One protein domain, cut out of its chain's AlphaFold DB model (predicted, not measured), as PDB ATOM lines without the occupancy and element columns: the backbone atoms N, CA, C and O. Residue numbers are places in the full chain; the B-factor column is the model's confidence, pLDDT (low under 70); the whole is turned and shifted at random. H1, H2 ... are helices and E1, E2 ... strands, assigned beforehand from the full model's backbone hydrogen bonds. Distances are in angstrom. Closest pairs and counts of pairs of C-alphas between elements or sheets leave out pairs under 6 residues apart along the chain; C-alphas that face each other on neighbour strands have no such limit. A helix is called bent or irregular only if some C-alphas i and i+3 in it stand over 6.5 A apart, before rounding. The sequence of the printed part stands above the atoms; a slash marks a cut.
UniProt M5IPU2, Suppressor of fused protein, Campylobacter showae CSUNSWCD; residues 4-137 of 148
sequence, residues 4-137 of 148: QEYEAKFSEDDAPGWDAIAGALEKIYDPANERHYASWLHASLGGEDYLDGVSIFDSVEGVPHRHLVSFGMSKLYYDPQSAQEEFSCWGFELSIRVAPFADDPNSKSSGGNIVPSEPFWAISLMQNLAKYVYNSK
ATOM      1  N   GLN A   4     189.294 178.513 154.727       96.56
ATOM      2  CA  GLN A   4     190.629 177.949 154.986       96.56
ATOM      3  C   GLN A   4     191.650 178.330 153.903       96.56
ATOM      4  O   GLN A   4     192.795 178.641 154.213       96.56
ATOM      5  N   GLU A   5     191.248 178.321 152.629       96.88
ATOM      6  CA  GLU A   5     192.106 178.781 151.528       96.88
ATOM      7  C   GLU A   5     192.372 180.289 151.601       96.88
ATOM      8  O   GLU A   5     193.457 180.730 151.231       96.88
ATOM      9  N   TYR A   6     191.394 181.070 152.074       97.31
ATOM     10  CA  TYR A   6     191.526 182.513 152.271       97.31
ATOM     11  C   TYR A   6     192.544 182.835 153.362       97.31
ATOM     12  O   TYR A   6     193.500 183.560 153.107       97.31
ATOM     13  N   GLU A   7     192.384 182.239 154.543       97.19
ATOM     14  CA  GLU A   7     193.281 182.408 155.693       97.19
ATOM     15  C   GLU A   7     194.694 181.871 155.414       97.19
ATOM     16  O   GLU A   7     195.673 182.356 155.972       97.19
ATOM     17  N   ALA A   8     194.830 180.874 154.534       97.62
ATOM     18  CA  ALA A   8     196.136 180.388 154.094       97.62
ATOM     19  C   ALA A   8     196.822 181.323 153.081       97.62
ATOM     20  O   ALA A   8     198.039 181.237 152.903       97.62
ATOM     21  N   LYS A   9     196.053 182.161 152.376       97.69
ATOM     22  CA  LYS A   9     196.547 183.036 151.305       97.69
ATOM     23  C   LYS A   9     196.809 184.465 151.774       97.69
ATOM     24  O   LYS A   9     197.739 185.081 151.263       97.69
ATOM     25  N   PHE A  10     195.984 184.977 152.680       97.88
ATOM     26  CA  PHE A  10     196.012 186.361 153.140       97.88
ATOM     27  C   PHE A  10     196.186 186.432 154.657       97.88
ATOM     28  O   PHE A  10     195.812 185.516 155.387       97.88
ATOM     29  N   SER A  11     196.730 187.547 155.118       97.50
ATOM     30  CA  SER A  11     196.946 187.922 156.511       97.50
ATOM     31  C   SER A  11     196.140 189.172 156.869       97.50
ATOM     32  O   SER A  11     195.626 189.858 155.988       97.50
ATOM     33  N   GLU A  12     196.022 189.480 158.163       96.75
ATOM     34  CA  GLU A  12     195.232 190.623 158.658       96.75
ATOM     35  C   GLU A  12     195.709 191.984 158.123       96.75
ATOM     36  O   GLU A  12     194.906 192.911 158.030       96.75
ATOM     37  N   ASP A  13     196.984 192.090 157.741       97.12
ATOM     38  CA  ASP A  13     197.573 193.307 157.174       97.12
ATOM     39  C   ASP A  13     197.318 193.445 155.657       97.12
ATOM     40  O   ASP A  13     197.626 194.486 155.072       97.12
ATOM     41  N   ASP A  14     196.760 192.417 155.007       98.00
ATOM     42  CA  ASP A  14     196.505 192.424 153.569       98.00
ATOM     43  C   ASP A  14     195.182 193.121 153.207       98.00
ATOM     44  O   ASP A  14     194.188 193.103 153.944       98.00
ATOM     45  N   ALA A  15     195.142 193.663 151.988       98.00
ATOM     46  CA  ALA A  15     193.961 194.283 151.396       98.00
ATOM     47  C   ALA A  15     193.559 193.583 150.080       98.00
ATOM     48  O   ALA A  15     193.630 194.173 149.004       98.00
ATOM     49  N   PRO A  16     193.116 192.312 150.122       97.50
ATOM     50  CA  PRO A  16     192.913 191.511 148.915       97.50
ATOM     51  C   PRO A  16     191.842 192.057 147.966       97.50
ATOM     52  O   PRO A  16     191.926 191.834 146.757       97.50
ATOM     53  N   GLY A  17     190.830 192.756 148.488       97.56
ATOM     54  CA  GLY A  17     189.841 193.435 147.655       97.56
ATOM     55  C   GLY A  17     190.416 194.673 146.979       97.56
ATOM     56  O   GLY A  17     190.180 194.886 145.791       97.56
ATOM     57  N   TRP A  18     191.236 195.437 147.707       98.25
ATOM     58  CA  TRP A  18     191.992 196.552 147.140       98.25
ATOM     59  C   TRP A  18     192.915 196.079 146.015       98.25
ATOM     60  O   TRP A  18     192.840 196.595 144.902       98.25
ATOM     61  N   ASP A  19     193.720 195.047 146.274       98.06
ATOM     62  CA  ASP A  19     194.658 194.468 145.310       98.06
ATOM     63  C   ASP A  19     193.940 193.921 144.072       98.06
ATOM     64  O   ASP A  19     194.440 194.026 142.951       98.06
ATOM     65  N   ALA A  20     192.744 193.350 144.246       97.62
ATOM     66  CA  ALA A  20     191.935 192.873 143.131       97.62
ATOM     67  C   ALA A  20     191.465 194.021 142.223       97.62
ATOM     68  O   ALA A  20     191.514 193.881 140.997       97.62
ATOM     69  N   ILE A  21     191.034 195.150 142.800       98.38
ATOM     70  CA  ILE A  21     190.643 196.347 142.042       98.38
ATOM     71  C   ILE A  21     191.876 196.964 141.373       98.38
ATOM     72  O   ILE A  21     191.862 197.178 140.159       98.38
ATOM     73  N   ALA A  22     192.956 197.187 142.126       97.94
ATOM     74  CA  ALA A  22     194.209 197.741 141.617       97.94
ATOM     75  C   ALA A  22     194.756 196.895 140.458       97.94
ATOM     76  O   ALA A  22     194.943 197.403 139.356       97.94
ATOM     77  N   GLY A  23     194.865 195.575 140.632       98.25
ATOM     78  CA  GLY A  23     195.324 194.663 139.583       98.25
ATOM     79  C   GLY A  23     194.390 194.570 138.367       98.25
ATOM     80  O   GLY A  23     194.818 194.155 137.286       98.25
ATOM     81  N   ALA A  24     193.110 194.937 138.493       98.19
ATOM     82  CA  ALA A  24     192.225 195.103 137.339       98.19
ATOM     83  C   ALA A  24     192.502 196.421 136.597       98.19
ATOM     84  O   ALA A  24     192.522 196.426 135.365       98.19
ATOM     85  N   LEU A  25     192.752 197.508 137.331       97.50
ATOM     86  CA  LEU A  25     193.069 198.828 136.780       97.50
ATOM     87  C   LEU A  25     194.451 198.873 136.125       97.50
ATOM     88  O   LEU A  25     194.579 199.470 135.062       97.50
ATOM     89  N   GLU A  26     195.447 198.175 136.672       97.38
ATOM     90  CA  GLU A  26     196.810 198.066 136.119       97.38
ATOM     91  C   GLU A  26     196.853 197.449 134.712       97.38
ATOM     92  O   GLU A  26     197.794 197.655 133.948       97.38
ATOM     93  N   LYS A  27     195.818 196.692 134.331       96.75
ATOM     94  CA  LYS A  27     195.681 196.152 132.967       96.75
ATOM     95  C   LYS A  27     195.251 197.214 131.954       96.75
ATOM     96  O   LYS A  27     195.319 196.957 130.754       96.75
ATOM     97  N   ILE A  28     194.753 198.353 132.432       95.56
ATOM     98  CA  ILE A  28     194.175 199.444 131.639       95.56
ATOM     99  C   ILE A  28     195.062 200.692 131.727       95.56
ATOM    100  O   ILE A  28     195.250 201.391 130.734       95.56
ATOM    101  N   TYR A  29     195.615 200.969 132.908       96.00
ATOM    102  CA  TYR A  29     196.389 202.165 133.209       96.00
ATOM    103  C   TYR A  29     197.747 201.808 133.801       96.00
ATOM    104  O   TYR A  29     197.884 200.830 134.527       96.00
ATOM    105  N   ASP A  30     198.739 202.655 133.540       94.31
ATOM    106  CA  ASP A  30     199.994 202.624 134.285       94.31
ATOM    107  C   ASP A  30     199.729 203.105 135.727       94.31
ATOM    108  O   ASP A  30     199.305 204.258 135.894       94.31
ATOM    109  N   PRO A  31     199.967 202.276 136.762       93.12
ATOM    110  CA  PRO A  31     199.752 202.669 138.154       93.12
ATOM    111  C   PRO A  31     200.587 203.889 138.575       93.12
ATOM    112  O   PRO A  31     200.181 204.625 139.469       93.12
ATOM    113  N   ALA A  32     201.694 204.205 137.889       90.69
ATOM    114  CA  ALA A  32     202.445 205.437 138.146       90.69
ATOM    115  C   ALA A  32     201.650 206.724 137.836       90.69
ATOM    116  O   ALA A  32     202.008 207.801 138.317       90.69
ATOM    117  N   ASN A  33     200.580 206.623 137.040       90.81
ATOM    118  CA  ASN A  33     199.690 207.735 136.698       90.81
ATOM    119  C   ASN A  33     198.435 207.800 137.580       90.81
ATOM    120  O   ASN A  33     197.619 208.710 137.401       90.81
ATOM    121  N   GLU A  34     198.266 206.857 138.509       95.31
ATOM    122  CA  GLU A  34     197.164 206.874 139.458       95.31
ATOM    123  C   GLU A  34     197.242 208.108 140.359       95.31
ATOM    124  O   GLU A  34     198.279 208.439 140.943       95.31
ATOM    125  N   ARG A  35     196.103 208.781 140.512       96.38
ATOM    126  CA  ARG A  35     195.913 209.800 141.543       96.38
ATOM    127  C   ARG A  35     194.833 209.316 142.487       96.38
ATOM    128  O   ARG A  35     193.650 209.418 142.170       96.38
ATOM    129  N   HIS A  36     195.256 208.760 143.616       96.38
ATOM    130  CA  HIS A  36     194.350 208.259 144.638       96.38
ATOM    131  C   HIS A  36     194.026 209.352 145.661       96.38
ATOM    132  O   HIS A  36     194.917 209.899 146.314       96.38
ATOM    133  N   TYR A  37     192.739 209.653 145.808       96.19
ATOM    134  CA  TYR A  37     192.212 210.590 146.792       96.19
ATOM    135  C   TYR A  37     191.547 209.797 147.911       96.19
ATOM    136  O   TYR A  37     190.391 209.388 147.792       96.19
ATOM    137  N   ALA A  38     192.309 209.569 148.980       95.12
ATOM    138  CA  ALA A  38     191.826 208.894 150.174       95.12
ATOM    139  C   ALA A  38     190.830 209.772 150.940       95.12
ATOM    140  O   ALA A  38     190.955 211.001 150.983       95.12
ATOM    141  N   SER A  39     189.866 209.121 151.574       93.38
ATOM    142  CA  SER A  39     188.924 209.759 152.486       93.38
ATOM    143  C   SER A  39     189.612 210.289 153.738       93.38
ATOM    144  O   SER A  39     190.653 209.786 154.165       93.38
ATOM    145  N   TRP A  40     189.021 211.314 154.352       89.19
ATOM    146  CA  TRP A  40     189.586 211.927 155.553       89.19
ATOM    147  C   TRP A  40     189.190 211.160 156.815       89.19
ATOM    148  O   TRP A  40     190.035 210.840 157.651       89.19
ATOM    149  N   LEU A  41     187.894 210.867 156.962       91.12
ATOM    150  CA  LEU A  41     187.372 210.072 158.070       91.12
ATOM    151  C   LEU A  41     186.165 209.269 157.595       91.12
ATOM    152  O   LEU A  41     185.115 209.829 157.275       91.12
ATOM    153  N   HIS A  42     186.316 207.950 157.596       91.75
ATOM    154  CA  HIS A  42     185.262 207.046 157.160       91.75
ATOM    155  C   HIS A  42     184.048 207.069 158.111       91.75
ATOM    156  O   HIS A  42     184.179 207.245 159.328       91.75
ATOM    157  N   ALA A  43     182.850 206.843 157.571       90.00
ATOM    158  CA  ALA A  43     181.577 206.909 158.286       90.00
ATOM    159  C   ALA A  43     181.465 205.877 159.418       90.00
ATOM    160  O   ALA A  43     180.856 206.154 160.453       90.00
ATOM    161  N   SER A  44     182.113 204.714 159.282       86.12
ATOM    162  CA  SER A  44     182.192 203.715 160.365       86.12
ATOM    163  C   SER A  44     182.944 204.220 161.606       86.12
ATOM    164  O   SER A  44     182.742 203.688 162.695       86.12
ATOM    165  N   LEU A  45     183.770 205.261 161.454       90.12
ATOM    166  CA  LEU A  45     184.513 205.931 162.524       90.12
ATOM    167  C   LEU A  45     183.876 207.276 162.925       90.12
ATOM    168  O   LEU A  45     184.505 208.080 163.611       90.12
ATOM    169  N   GLY A  46     182.631 207.528 162.508       89.75
ATOM    170  CA  GLY A  46     181.887 208.750 162.826       89.75
ATOM    171  C   GLY A  46     182.142 209.932 161.884       89.75
ATOM    172  O   GLY A  46     181.758 211.049 162.221       89.75
ATOM    173  N   GLY A  47     182.786 209.709 160.734       92.69
ATOM    174  CA  GLY A  47     182.928 210.714 159.678       92.69
ATOM    175  C   GLY A  47     181.758 210.748 158.687       92.69
ATOM    176  O   GLY A  47     180.688 210.192 158.938       92.69
ATOM    177  N   GLU A  48     181.971 211.405 157.544       92.88
ATOM    178  CA  GLU A  48     180.954 211.564 156.488       92.88
ATOM    179  C   GLU A  48     181.305 210.856 155.171       92.88
ATOM    180  O   GLU A  48     180.459 210.805 154.276       92.88
ATOM    181  N   ASP A  49     182.501 210.274 155.067       95.75
ATOM    182  CA  ASP A  49     182.963 209.566 153.873       95.75
ATOM    183  C   ASP A  49     182.519 208.096 153.904       95.75
ATOM    184  O   ASP A  49     182.727 207.404 154.898       95.75
ATOM    185  N   TYR A  50     181.916 207.599 152.823       96.62
ATOM    186  CA  TYR A  50     181.401 206.219 152.711       96.62
ATOM    187  C   TYR A  50     182.214 205.340 151.751       96.62
ATOM    188  O   TYR A  50     181.932 204.154 151.603       96.62
ATOM    189  N   LEU A  51     183.190 205.938 151.079       98.06
ATOM    190  CA  LEU A  51     184.238 205.281 150.314       98.06
ATOM    191  C   LEU A  51     185.548 205.423 151.091       98.06
ATOM    192  O   LEU A  51     185.744 206.433 151.765       98.06
ATOM    193  N   ASP A  52     186.462 204.468 150.980       97.31
ATOM    194  CA  ASP A  52     187.841 204.590 151.467       97.31
ATOM    195  C   ASP A  52     188.652 205.571 150.604       97.31
ATOM    196  O   ASP A  52     189.525 206.279 151.107       97.31
ATOM    197  N   GLY A  53     188.316 205.670 149.316       97.62
ATOM    198  CA  GLY A  53     188.900 206.654 148.415       97.62
ATOM    199  C   GLY A  53     188.410 206.530 146.976       97.62
ATOM    200  O   GLY A  53     187.600 205.666 146.632       97.62
ATOM    201  N   VAL A  54     188.905 207.422 146.120       98.44
ATOM    202  CA  VAL A  54     188.641 207.409 144.676       98.44
ATOM    203  C   VAL A  54     189.944 207.625 143.923       98.44
ATOM    204  O   VAL A  54     190.650 208.605 144.157       98.44
ATOM    205  N   SER A  55     190.233 206.738 142.976       98.00
ATOM    206  CA  SER A  55     191.362 206.879 142.059       98.00
ATOM    207  C   SER A  55     190.928 207.551 140.768       98.00
ATOM    208  O   SER A  55     189.870 207.234 140.224       98.00
ATOM    209  N   ILE A  56     191.750 208.472 140.261       97.88
ATOM    210  CA  ILE A  56     191.537 209.145 138.980       97.88
ATOM    211  C   ILE A  56     192.691 208.839 138.028       97.88
ATOM    212  O   ILE A  56     193.860 209.044 138.354       97.88
ATOM    213  N   PHE A  57     192.332 208.431 136.813       96.62
ATOM    214  CA  PHE A  57     193.246 208.169 135.708       96.62
ATOM    215  C   PHE A  57     192.940 209.081 134.523       96.62
ATOM    216  O   PHE A  57     191.786 209.438 134.269       96.62
ATOM    217  N   ASP A  58     193.977 209.440 133.774       95.88
ATOM    218  CA  ASP A  58     193.827 210.046 132.454       95.88
ATOM    219  C   ASP A  58     193.636 208.960 131.400       95.88
ATOM    220  O   ASP A  58     194.449 208.045 131.284       95.88
ATOM    221  N   SER A  59     192.569 209.064 130.611       95.12
ATOM    222  CA  SER A  59     192.323 208.164 129.490       95.12
ATOM    223  C   SER A  59     192.298 208.942 128.183       95.12
ATOM    224  O   SER A  59     191.529 209.889 128.012       95.12
ATOM    225  N   VAL A  60     193.147 208.513 127.251       90.38
ATOM    226  CA  VAL A  60     193.189 209.004 125.865       90.38
ATOM    227  C   VAL A  60     192.569 208.013 124.877       90.38
ATOM    228  O   VAL A  60     192.517 208.286 123.681       90.38
ATOM    229  N   GLU A  61     192.097 206.859 125.358       85.75
ATOM    230  CA  GLU A  61     191.368 205.908 124.525       85.75
ATOM    231  C   GLU A  61     189.958 206.443 124.242       85.75
ATOM    232  O   GLU A  61     189.146 206.643 125.147       85.75
ATOM    233  N   GLY A  62     189.662 206.686 122.964       87.50
ATOM    234  CA  GLY A  62     188.417 207.323 122.545       87.50
ATOM    235  C   GLY A  62     188.443 208.839 122.759       87.50
ATOM    236  O   GLY A  62     189.384 209.514 122.348       87.50
ATOM    237  N   VAL A  63     187.378 209.394 123.347       92.56
ATOM    238  CA  VAL A  63     187.318 210.824 123.691       92.56
ATOM    239  C   VAL A  63     188.095 211.043 124.991       92.56
ATOM    240  O   VAL A  63     187.777 210.361 125.965       92.56
ATOM    241  N   PRO A  64     189.066 211.977 125.049       95.38
ATOM    242  CA  PRO A  64     189.832 212.237 126.263       95.38
ATOM    243  C   PRO A  64     188.943 212.506 127.480       95.38
ATOM    244  O   PRO A  64     188.062 213.368 127.439       95.38
ATOM    245  N   HIS A  65     189.173 211.760 128.559       97.19
ATOM    246  CA  HIS A  65     188.399 211.859 129.794       97.19
ATOM    247  C   HIS A  65     189.228 211.481 131.026       97.19
ATOM    248  O   HIS A  65     190.215 210.751 130.946       97.19
ATOM    249  N   ARG A  66     188.776 211.957 132.185       97.38
ATOM    250  CA  ARG A  66     189.145 211.465 133.511       97.38
ATOM    251  C   ARG A  66     188.293 210.234 133.806       97.38
ATOM    252  O   ARG A  66     187.068 210.312 133.707       97.38
ATOM    253  N   HIS A  67     188.914 209.112 134.150       98.06
ATOM    254  CA  HIS A  67     188.210 207.928 134.638       98.06
ATOM    255  C   HIS A  67     188.396 207.831 136.149       98.06
ATOM    256  O   HIS A  67     189.521 207.682 136.623       98.06
ATOM    257  N   LEU A  68     187.296 207.967 136.884       98.44
ATOM    258  CA  LEU A  68     187.242 207.864 138.335       98.44
ATOM    259  C   LEU A  68     186.743 206.474 138.722       98.44
ATOM    260  O   LEU A  68     185.773 206.006 138.125       98.44
ATOM    261  N   VAL A  69     187.365 205.852 139.722       98.69
ATOM    262  CA  VAL A  69     186.996 204.528 140.248       98.69
ATOM    263  C   VAL A  69     187.038 204.564 141.773       98.69
ATOM    264  O   VAL A  69     188.031 205.011 142.345       98.69
ATOM    265  N   SER A  70     185.954 204.149 142.433       98.69
ATOM    266  CA  SER A  70     185.893 204.118 143.897       98.69
ATOM    267  C   SER A  70     186.548 202.883 144.495       98.69
ATOM    268  O   SER A  70     186.666 201.842 143.853       98.69
ATOM    269  N   PHE A  71     186.902 203.026 145.766       98.50
ATOM    270  CA  PHE A  71     187.244 201.961 146.692       98.50
ATOM    271  C   PHE A  71     186.356 202.139 147.926       98.50
ATOM    272  O   PHE A  71     186.367 203.216 148.523       98.50
ATOM    273  N   GLY A  72     185.574 201.123 148.300       97.00
ATOM    274  CA  GLY A  72     184.810 201.103 149.563       97.00
ATOM    275  C   GLY A  72     183.361 200.626 149.436       97.00
ATOM    276  O   GLY A  72     182.651 200.491 150.438       97.00
ATOM    277  N   MET A  73     182.899 200.341 148.215       97.50
ATOM    278  CA  MET A  73     181.625 199.648 148.003       97.50
ATOM    279  C   MET A  73     181.784 198.120 148.122       97.50
ATOM    280  O   MET A  73     180.839 197.404 148.461       97.50
ATOM    281  N   SER A  74     182.994 197.616 147.906       96.94
ATOM    282  CA  SER A  74     183.374 196.219 148.107       96.94
ATOM    283  C   SER A  74     184.123 195.996 149.432       96.94
ATOM    284  O   SER A  74     184.515 196.942 150.116       96.94
ATOM    285  N   LYS A  75     184.320 194.733 149.833       96.19
ATOM    286  CA  LYS A  75     185.238 194.378 150.930       96.19
ATOM    287  C   LYS A  75     186.678 194.564 150.457       96.19
ATOM    288  O   LYS A  75     187.165 193.749 149.679       96.19
ATOM    289  N   LEU A  76     187.341 195.621 150.924       97.12
ATOM    290  CA  LEU A  76     188.721 195.937 150.532       97.12
ATOM    291  C   LEU A  76     189.766 195.162 151.341       97.12
ATOM    292  O   LEU A  76     190.749 194.680 150.780       97.12
ATOM    293  N   TYR A  77     189.536 195.047 152.647       97.25
ATOM    294  CA  TYR A  77     190.496 194.524 153.618       97.25
ATOM    295  C   TYR A  77     190.232 193.059 153.968       97.25
ATOM    296  O   TYR A  77     189.180 192.509 153.635       97.25
ATOM    297  N   TYR A  78     191.193 192.437 154.650       97.69
ATOM    298  CA  TYR A  78     191.100 191.065 155.131       97.69
ATOM    299  C   TYR A  78     189.777 190.773 155.875       97.69
ATOM    300  O   TYR A  78     189.533 191.286 156.965       97.69
ATOM    301  N   ASP A  79     188.927 189.921 155.290       96.44
ATOM    302  CA  ASP A  79     187.670 189.464 155.891       96.44
ATOM    303  C   ASP A  79     187.388 187.989 155.523       96.44
ATOM    304  O   ASP A  79     186.698 187.706 154.536       96.44
ATOM    305  N   PRO A  80     187.905 187.014 156.296       95.12
ATOM    306  CA  PRO A  80     187.767 185.587 155.996       95.12
ATOM    307  C   PRO A  80     186.314 185.096 156.060       95.12
ATOM    308  O   PRO A  80     185.979 184.074 155.454       95.12
ATOM    309  N   GLN A  81     185.433 185.824 156.757       93.62
ATOM    310  CA  GLN A  81     184.008 185.502 156.821       93.62
ATOM    311  C   GLN A  81     183.312 185.782 155.484       93.62
ATOM    312  O   GLN A  81     182.387 185.061 155.118       93.62
ATOM    313  N   SER A  82     183.814 186.754 154.717       92.56
ATOM    314  CA  SER A  82     183.294 187.088 153.387       92.56
ATOM    315  C   SER A  82     183.747 186.131 152.271       92.56
ATOM    316  O   SER A  82     183.209 186.167 151.167       92.56
ATOM    317  N   ALA A  83     184.705 185.229 152.531       92.75
ATOM    318  CA  ALA A  83     185.377 184.422 151.499       92.75
ATOM    319  C   ALA A  83     184.445 183.535 150.646       92.75
ATOM    320  O   ALA A  83     184.798 183.165 149.518       92.75
ATOM    321  N   GLN A  84     183.282 183.171 151.197       93.75
ATOM    322  CA  GLN A  84     182.264 182.338 150.551       93.75
ATOM    323  C   GLN A  84     180.956 183.087 150.262       93.75
ATOM    324  O   GLN A  84     179.990 182.457 149.827       93.75
ATOM    325  N   GLU A  85     180.902 184.396 150.506       94.75
ATOM    326  CA  GLU A  85     179.754 185.205 150.107       94.75
ATOM    327  C   GLU A  85     179.672 185.291 148.576       94.75
ATOM    328  O   GLU A  85     180.680 185.239 147.869       94.75
ATOM    329  N   GLU A  86     178.450 185.402 148.053       93.69
ATOM    330  CA  GLU A  86     178.224 185.541 146.609       93.69
ATOM    331  C   GLU A  86     178.787 186.867 146.074       93.69
ATOM    332  O   GLU A  86     179.277 186.933 144.947       93.69
ATOM    333  N   PHE A  87     178.768 187.908 146.910       92.69
ATOM    334  CA  PHE A  87     179.226 189.248 146.575       92.69
ATOM    335  C   PHE A  87     180.202 189.772 147.623       92.69
ATOM    336  O   PHE A  87     180.049 189.529 148.815       92.69
ATOM    337  N   SER A  88     181.174 190.566 147.175       93.75
ATOM    338  CA  SER A  88     182.037 191.336 148.069       93.75
ATOM    339  C   SER A  88     181.277 192.574 148.559       93.75
ATOM    340  O   SER A  88     181.211 193.577 147.847       93.75
ATOM    341  N   CYS A  89     180.670 192.501 149.749       93.62
ATOM    342  CA  CYS A  89     179.817 193.557 150.315       93.62
ATOM    343  C   CYS A  89     178.671 193.946 149.360       93.62
ATOM    344  O   CYS A  89     177.773 193.141 149.125       93.62
ATOM    345  N   TRP A  90     178.690 195.154 148.783       94.56
ATOM    346  CA  TRP A  90     177.675 195.591 147.823       94.56
ATOM    347  C   TRP A  90     177.837 194.954 146.439       94.56
ATOM    348  O   TRP A  90     176.927 195.047 145.621       94.56
ATOM    349  N   GLY A  91     178.970 194.300 146.169       94.69
ATOM    350  CA  GLY A  91     179.212 193.552 144.935       94.69
ATOM    351  C   GLY A  91     179.636 194.398 143.732       94.69
ATOM    352  O   GLY A  91     179.727 193.866 142.629       94.69
ATOM    353  N   PHE A  92     179.907 195.692 143.918       96.12
ATOM    354  CA  PHE A  92     180.368 196.591 142.859       96.12
ATOM    355  C   PHE A  92     181.259 197.704 143.417       96.12
ATOM    356  O   PHE A  92     181.300 197.911 144.623       96.12
ATOM    357  N   GLU A  93     181.917 198.440 142.521       98.31
ATOM    358  CA  GLU A  93     182.488 199.769 142.765       98.31
ATOM    359  C   GLU A  93     181.877 200.762 141.769       98.31
ATOM    360  O   GLU A  93     181.434 200.387 140.677       98.31
ATOM    361  N   LEU A  94     181.824 202.038 142.141       98.00
ATOM    362  CA  LEU A  94     181.382 203.112 141.259       98.00
ATOM    363  C   LEU A  94     182.511 203.491 140.296       98.00
ATOM    364  O   LEU A  94     183.677 203.576 140.679       98.00
ATOM    365  N   SER A  95     182.148 203.809 139.054       98.00
ATOM    366  CA  SER A  95     183.058 204.472 138.121       98.00
ATOM    367  C   SER A  95     182.353 205.575 137.339       98.00
ATOM    368  O   SER A  95     181.158 205.481 137.051       98.00
ATOM    369  N   ILE A  96     183.088 206.641 137.012       97.50
ATOM    370  CA  ILE A  96     182.586 207.781 136.232       97.50
ATOM    371  C   ILE A  96     183.640 208.185 135.201       97.50
ATOM    372  O   ILE A  96     184.833 208.227 135.495       97.50
ATOM    373  N   ARG A  97     183.201 208.515 133.983       97.50
ATOM    374  CA  ARG A  97     184.043 209.108 132.934       97.50
ATOM    375  C   ARG A  97     183.625 210.557 132.709       97.50
ATOM    376  O   ARG A  97     182.480 210.808 132.343       97.50
ATOM    377  N   VAL A  98     184.542 211.496 132.931       97.38
ATOM    378  CA  VAL A  98     184.275 212.944 132.877       97.38
ATOM    379  C   VAL A  98     185.236 213.609 131.899       97.38
ATOM    380  O   VAL A  98     186.445 213.417 131.991       97.38
ATOM    381  N   ALA A  99     184.722 214.401 130.959       96.44
ATOM    382  CA  ALA A  99     185.580 215.225 130.111       96.44
ATOM    383  C   ALA A  99     186.272 216.308 130.968       96.44
ATOM    384  O   ALA A  99     185.586 216.932 131.777       96.44
ATOM    385  N   PRO A 100     187.584 216.565 130.810       94.75
ATOM    386  CA  PRO A 100     188.256 217.611 131.574       94.75
ATOM    387  C   PRO A 100     187.611 218.974 131.311       94.75
ATOM    388  O   PRO A 100     187.363 219.334 130.156       94.75
ATOM    389  N   PHE A 101     187.368 219.738 132.373       96.12
ATOM    390  CA  PHE A 101     186.766 221.062 132.286       96.12
ATOM    391  C   PHE A 101     187.738 222.136 132.776       96.12
ATOM    392  O   PHE A 101     188.394 221.982 133.800       96.12
ATOM    393  N   ALA A 102     187.863 223.234 132.027       95.25
ATOM    394  CA  ALA A 102     188.899 224.238 132.276       95.25
ATOM    395  C   ALA A 102     188.776 224.922 133.649       95.25
ATOM    396  O   ALA A 102     189.801 225.298 134.213       95.25
ATOM    397  N   ASP A 103     187.557 225.044 134.184       96.75
ATOM    398  CA  ASP A 103     187.327 225.668 135.492       96.75
ATOM    399  C   ASP A 103     187.409 224.666 136.657       96.75
ATOM    400  O   ASP A 103     187.333 225.077 137.818       96.75
ATOM    401  N   ASP A 104     187.582 223.366 136.380       97.44
ATOM    402  CA  ASP A 104     187.920 222.413 137.436       97.44
ATOM    403  C   ASP A 104     189.299 222.776 138.022       97.44
ATOM    404  O   ASP A 104     190.227 223.147 137.291       97.44
ATOM    405  N   PRO A 105     189.470 222.681 139.348       96.69
ATOM    406  CA  PRO A 105     190.701 223.089 140.008       96.69
ATOM    407  C   PRO A 105     191.879 222.185 139.640       96.69
ATOM    408  O   PRO A 105     191.733 221.009 139.311       96.69
ATOM    409  N   ASN A 106     193.087 222.724 139.776       96.00
ATOM    410  CA  ASN A 106     194.300 221.929 139.637       96.00
ATOM    411  C   ASN A 106     194.560 221.108 140.909       96.00
ATOM    412  O   ASN A 106     194.349 221.587 142.025       96.00
ATOM    413  N   SER A 107     195.120 219.915 140.741       92.88
ATOM    414  CA  SER A 107     195.644 219.084 141.820       92.88
ATOM    415  C   SER A 107     197.175 218.978 141.754       92.88
ATOM    416  O   SER A 107     197.830 219.525 140.858       92.88
ATOM    417  N   LYS A 108     197.772 218.308 142.744       88.94
ATOM    418  CA  LYS A 108     199.184 217.912 142.729       88.94
ATOM    419  C   LYS A 108     199.248 216.396 142.733       88.94
ATOM    420  O   LYS A 108     198.681 215.765 143.618       88.94
ATOM    421  N   SER A 109     199.963 215.832 141.770       83.25
ATOM    422  CA  SER A 109     200.318 214.411 141.786       83.25
ATOM    423  C   SER A 109     201.272 214.091 142.942       83.25
ATOM    424  O   SER A 109     201.948 214.983 143.468       83.25
ATOM    425  N   SER A 110     201.409 212.806 143.273       77.62
ATOM    426  CA  SER A 110     202.368 212.309 144.271       77.62
ATOM    427  C   SER A 110     203.820 212.717 143.970       77.62
ATOM    428  O   SER A 110     204.610 212.913 144.887       77.62
ATOM    429  N   GLY A 111     204.165 212.922 142.691       80.25
ATOM    430  CA  GLY A 111     205.474 213.418 142.245       80.25
ATOM    431  C   GLY A 111     205.643 214.945 142.283       80.25
ATOM    432  O   GLY A 111     206.659 215.456 141.822       80.25
ATOM    433  N   GLY A 112     204.654 215.694 142.783       83.31
ATOM    434  CA  GLY A 112     204.690 217.157 142.893       83.31
ATOM    435  C   GLY A 112     204.328 217.921 141.614       83.31
ATOM    436  O   GLY A 112     204.255 219.150 141.645       83.31
ATOM    437  N   ASN A 113     204.051 217.223 140.508       88.81
ATOM    438  CA  ASN A 113     203.598 217.849 139.265       88.81
ATOM    439  C   ASN A 113     202.163 218.365 139.411       88.81
ATOM    440  O   ASN A 113     201.320 217.684 140.004       88.81
ATOM    441  N   ILE A 114     201.892 219.541 138.837       93.62
ATOM    442  CA  ILE A 114     200.539 220.097 138.739       93.62
ATOM    443  C   ILE A 114     199.733 219.276 137.737       93.62
ATOM    444  O   ILE A 114     200.176 219.064 136.609       93.62
ATOM    445  N   VAL A 115     198.538 218.869 138.143       94.50
ATOM    446  CA  VAL A 115     197.571 218.187 137.287       94.50
ATOM    447  C   VAL A 115     196.397 219.137 137.078       94.50
ATOM    448  O   VAL A 115     195.792 219.557 138.062       94.50
ATOM    449  N   PRO A 116     196.103 219.559 135.841       95.12
ATOM    450  CA  PRO A 116     195.050 220.534 135.605       95.12
ATOM    451  C   PRO A 116     193.662 219.894 135.590       95.12
ATOM    452  O   PRO A 116     193.536 218.731 135.213       95.12
ATOM    453  N   SER A 117     192.616 220.664 135.888       96.00
ATOM    454  CA  SER A 117     191.225 220.252 135.646       96.00
ATOM    455  C   SER A 117     190.844 218.922 136.314       96.00
ATOM    456  O   SER A 117     190.445 217.962 135.643       96.00
ATOM    457  N   GLU A 118     191.033 218.841 137.631       96.62
ATOM    458  CA  GLU A 118     190.686 217.670 138.433       96.62
ATOM    459  C   GLU A 118     189.218 217.753 138.901       96.62
ATOM    460  O   GLU A 118     188.855 218.684 139.628       96.62
ATOM    461  N   PRO A 119     188.354 216.788 138.536       97.31
ATOM    462  CA  PRO A 119     186.915 216.877 138.774       97.31
ATOM    463  C   PRO A 119     186.553 216.459 140.210       97.31
ATOM    464  O   PRO A 119     185.856 215.468 140.425       97.31
ATOM    465  N   PHE A 120     187.006 217.204 141.225       97.00
ATOM    466  CA  PHE A 120     186.737 216.872 142.636       97.00
ATOM    467  C   PHE A 120     185.243 216.789 142.968       97.00
ATOM    468  O   PHE A 120     184.846 216.007 143.830       97.00
ATOM    469  N   TRP A 121     184.400 217.536 142.250       97.56
ATOM    470  CA  TRP A 121     182.948 217.445 142.394       97.56
ATOM    471  C   TRP A 121     182.424 216.026 142.113       97.56
ATOM    472  O   TRP A 121     181.450 215.600 142.734       97.56
ATOM    473  N   ALA A 122     183.075 215.275 141.218       98.00
ATOM    474  CA  ALA A 122     182.685 213.909 140.887       98.00
ATOM    475  C   ALA A 122     183.018 212.943 142.034       98.00
ATOM    476  O   ALA A 122     182.233 212.037 142.300       98.00
ATOM    477  N   ILE A 123     184.103 213.183 142.781       97.56
ATOM    478  CA  ILE A 123     184.397 212.447 144.022       97.56
ATOM    479  C   ILE A 123     183.282 212.692 145.044       97.56
ATOM    480  O   ILE A 123     182.740 211.742 145.608       97.56
ATOM    481  N   SER A 124     182.877 213.952 145.243       97.06
ATOM    482  CA  SER A 124     181.769 214.288 146.152       97.06
ATOM    483  C   SER A 124     180.447 213.640 145.725       97.06
ATOM    484  O   SER A 124     179.690 213.165 146.570       97.06
ATOM    485  N   LEU A 125     180.169 213.574 144.420       97.44
ATOM    486  CA  LEU A 125     179.016 212.844 143.891       97.44
ATOM    487  C   LEU A 125     179.094 211.348 144.231       97.44
ATOM    488  O   LEU A 125     178.117 210.791 144.725       97.44
ATOM    489  N   MET A 126     180.245 210.705 144.015       98.12
ATOM    490  CA  MET A 126     180.443 209.283 144.320       98.12
ATOM    491  C   MET A 126     180.275 208.987 145.816       98.12
ATOM    492  O   MET A 126     179.599 208.019 146.161       98.12
ATOM    493  N   GLN A 127     180.781 209.853 146.703       97.75
ATOM    494  CA  GLN A 127     180.553 209.738 148.150       97.75
ATOM    495  C   GLN A 127     179.064 209.821 148.510       97.75
ATOM    496  O   GLN A 127     178.568 209.035 149.315       97.75
ATOM    497  N   ASN A 128     178.314 210.730 147.880       96.38
ATOM    498  CA  ASN A 128     176.873 210.848 148.108       96.38
ATOM    499  C   ASN A 128     176.092 209.626 147.601       96.38
ATOM    500  O   ASN A 128     175.150 209.185 148.262       96.38
ATOM    501  N   LEU A 129     176.491 209.048 146.465       96.69
ATOM    502  CA  LEU A 129     175.908 207.801 145.962       96.69
ATOM    503  C   LEU A 129     176.205 206.629 146.905       96.69
ATOM    504  O   LEU A 129     175.291 205.878 147.244       96.69
ATOM    505  N   ALA A 130     177.441 206.512 147.393       97.00
ATOM    506  CA  ALA A 130     177.808 205.517 148.397       97.00
ATOM    507  C   ALA A 130     176.969 205.693 149.672       97.00
ATOM    508  O   ALA A 130     176.297 204.759 150.110       97.00
ATOM    509  N   LYS A 131     176.890 206.917 150.205       96.50
ATOM    510  CA  LYS A 131     176.040 207.271 151.352       96.50
ATOM    511  C   LYS A 131     174.585 206.855 151.149       96.50
ATOM    512  O   LYS A 131     173.965 206.318 152.070       96.50
ATOM    513  N   TYR A 132     174.024 207.091 149.962       95.31
ATOM    514  CA  TYR A 132     172.670 206.653 149.632       95.31
ATOM    515  C   TYR A 132     172.535 205.131 149.729       95.31
ATOM    516  O   TYR A 132     171.624 204.660 150.411       95.31
ATOM    517  N   VAL A 133     173.435 204.361 149.111       95.50
ATOM    518  CA  VAL A 133     173.397 202.887 149.156       95.50
ATOM    519  C   VAL A 133     173.512 202.397 150.600       95.50
ATOM    520  O   VAL A 133     172.691 201.600 151.057       95.50
ATOM    521  N   TYR A 134     174.459 202.945 151.365       94.19
ATOM    522  CA  TYR A 134     174.677 202.576 152.760       94.19
ATOM    523  C   TYR A 134     173.467 202.853 153.656       94.19
ATOM    524  O   TYR A 134     173.133 202.003 154.489       94.19
ATOM    525  N   ASN A 135     172.800 203.997 153.489       93.62
ATOM    526  CA  ASN A 135     171.662 204.390 154.322       93.62
ATOM    527  C   ASN A 135     170.351 203.733 153.886       93.62
ATOM    528  O   ASN A 135     169.565 203.300 154.726       93.62
ATOM    529  N   SER A 136     170.106 203.653 152.579       94.44
ATOM    530  CA  SER A 136     168.860 203.105 152.032       94.44
ATOM    531  C   SER A 136     168.856 201.580 151.947       94.44
ATOM    532  O   SER A 136     167.783 200.989 151.837       94.44
ATOM    533  N   LYS A 137     170.041 200.952 151.968       94.38
ATOM    534  CA  LYS A 137     170.257 199.530 151.659       94.38
ATOM    535  C   LYS A 137     169.773 199.134 150.257       94.38
ATOM    536  O   LYS A 137     169.517 197.960 150.003       94.38
TER     537      LYS A 137
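This is residues 4 to 137 of the 148 residues of the protein "Suppressor of fused protein" of Campylobacter showae CSUNSWCD (UniProt M5IPU2). A strongly twisted sheet of four antiparallel strands has the long helix H4 running slantwise over one face, while the shorter helix H2 only grazes the sheet. The small helices H1 and H3 lie at one end of the elongated outline, and the part of the link E4 to H4 around Asp 103 lies at the other. The printed part has 134 residues, with four named helices and four named strands in the order H1 H2 E1 E2 E3 H3 E4 H4; the sheet's order is E1 E2 E3 E4. The class is mixed, helices and strands, with 60 residues, under half, in named elements. The whole is compact, with a radius of gyration of the C-alphas of 15.9 A and spans of 50 by 32 by 28 A.

H1 is residues 4 to 9, beginning at C-alpha 4 at (190.629, 177.949, 154.986). H2, residues 16 to 25, is 14.2 A long. E1 is residues 35 to 38. E2, residues 53 to 59, measures 19.3 A, and E3, residues 65 to 71, measures 19.6 A from C-alpha 65 at (188.399, 211.859, 129.794). H3, residues 80 to 84, is irregular: C-alphas 81 and 84 are 7.2 A apart. E4 is residues 95 to 98. H4, residues 120 to 136, is 24.4 A long and ends at C-alpha 136 at (168.860, 203.105, 152.032).

E1, E2 and E3 form a meander, each strand the antiparallel neighbour of the one before. E1 and E2 are a hairpin, at 166 degrees, with N 37 and O 54 within hydrogen-bond range at 2.9 A. E2 and E3 are a hairpin too, at 155 degrees, with N 55 and O 69 at 2.9 A. E4 is antiparallel to E3 at 157 degrees, with N 68 and O 96 at 2.8 A. E1 and E4 are the edge strands. H4 is on one face of the sheet, making two layers, a helix layer and a sheet layer, at a height over the sheet of 9.9 A. It lies over E2 and E3, and its line stands at 36 degrees to that of E3 on the local plane. The closest C-alphas of H4 and E2 are those of Ile 123 and Val 54, 6.6 A apart. H2 only grazes the sheet with its residues 17 to 25; its closest C-alphas with E3 are those of Trp 18 and Phe 71, at 7.2 A. H2 and H4 are apart. H1 and H3 are not on the sheet. They only just touch, with 3 pairs of C-alphas within 8 A, the closest being those of Tyr 6 and Pro 80 at 6.1 A. In H1, H2 and H4 every O i to N i+4 pair is within hydrogen-bond range; in H3 it is 0 of 1, with 1 of 2 O i to N i+3 pairs.

The two C-alphas farthest apart are those of Gln 4 and Asp 103, at 51.7 A. The links E1 to E2, of 14 residues, and E4 to H4, of 21, are long; in the latter, residues 107 to 108 pair antiparallel with 114 to 115. The printed part has no cut. The mean pLDDT of the printed part is 95.2, and no printed residue is under 70.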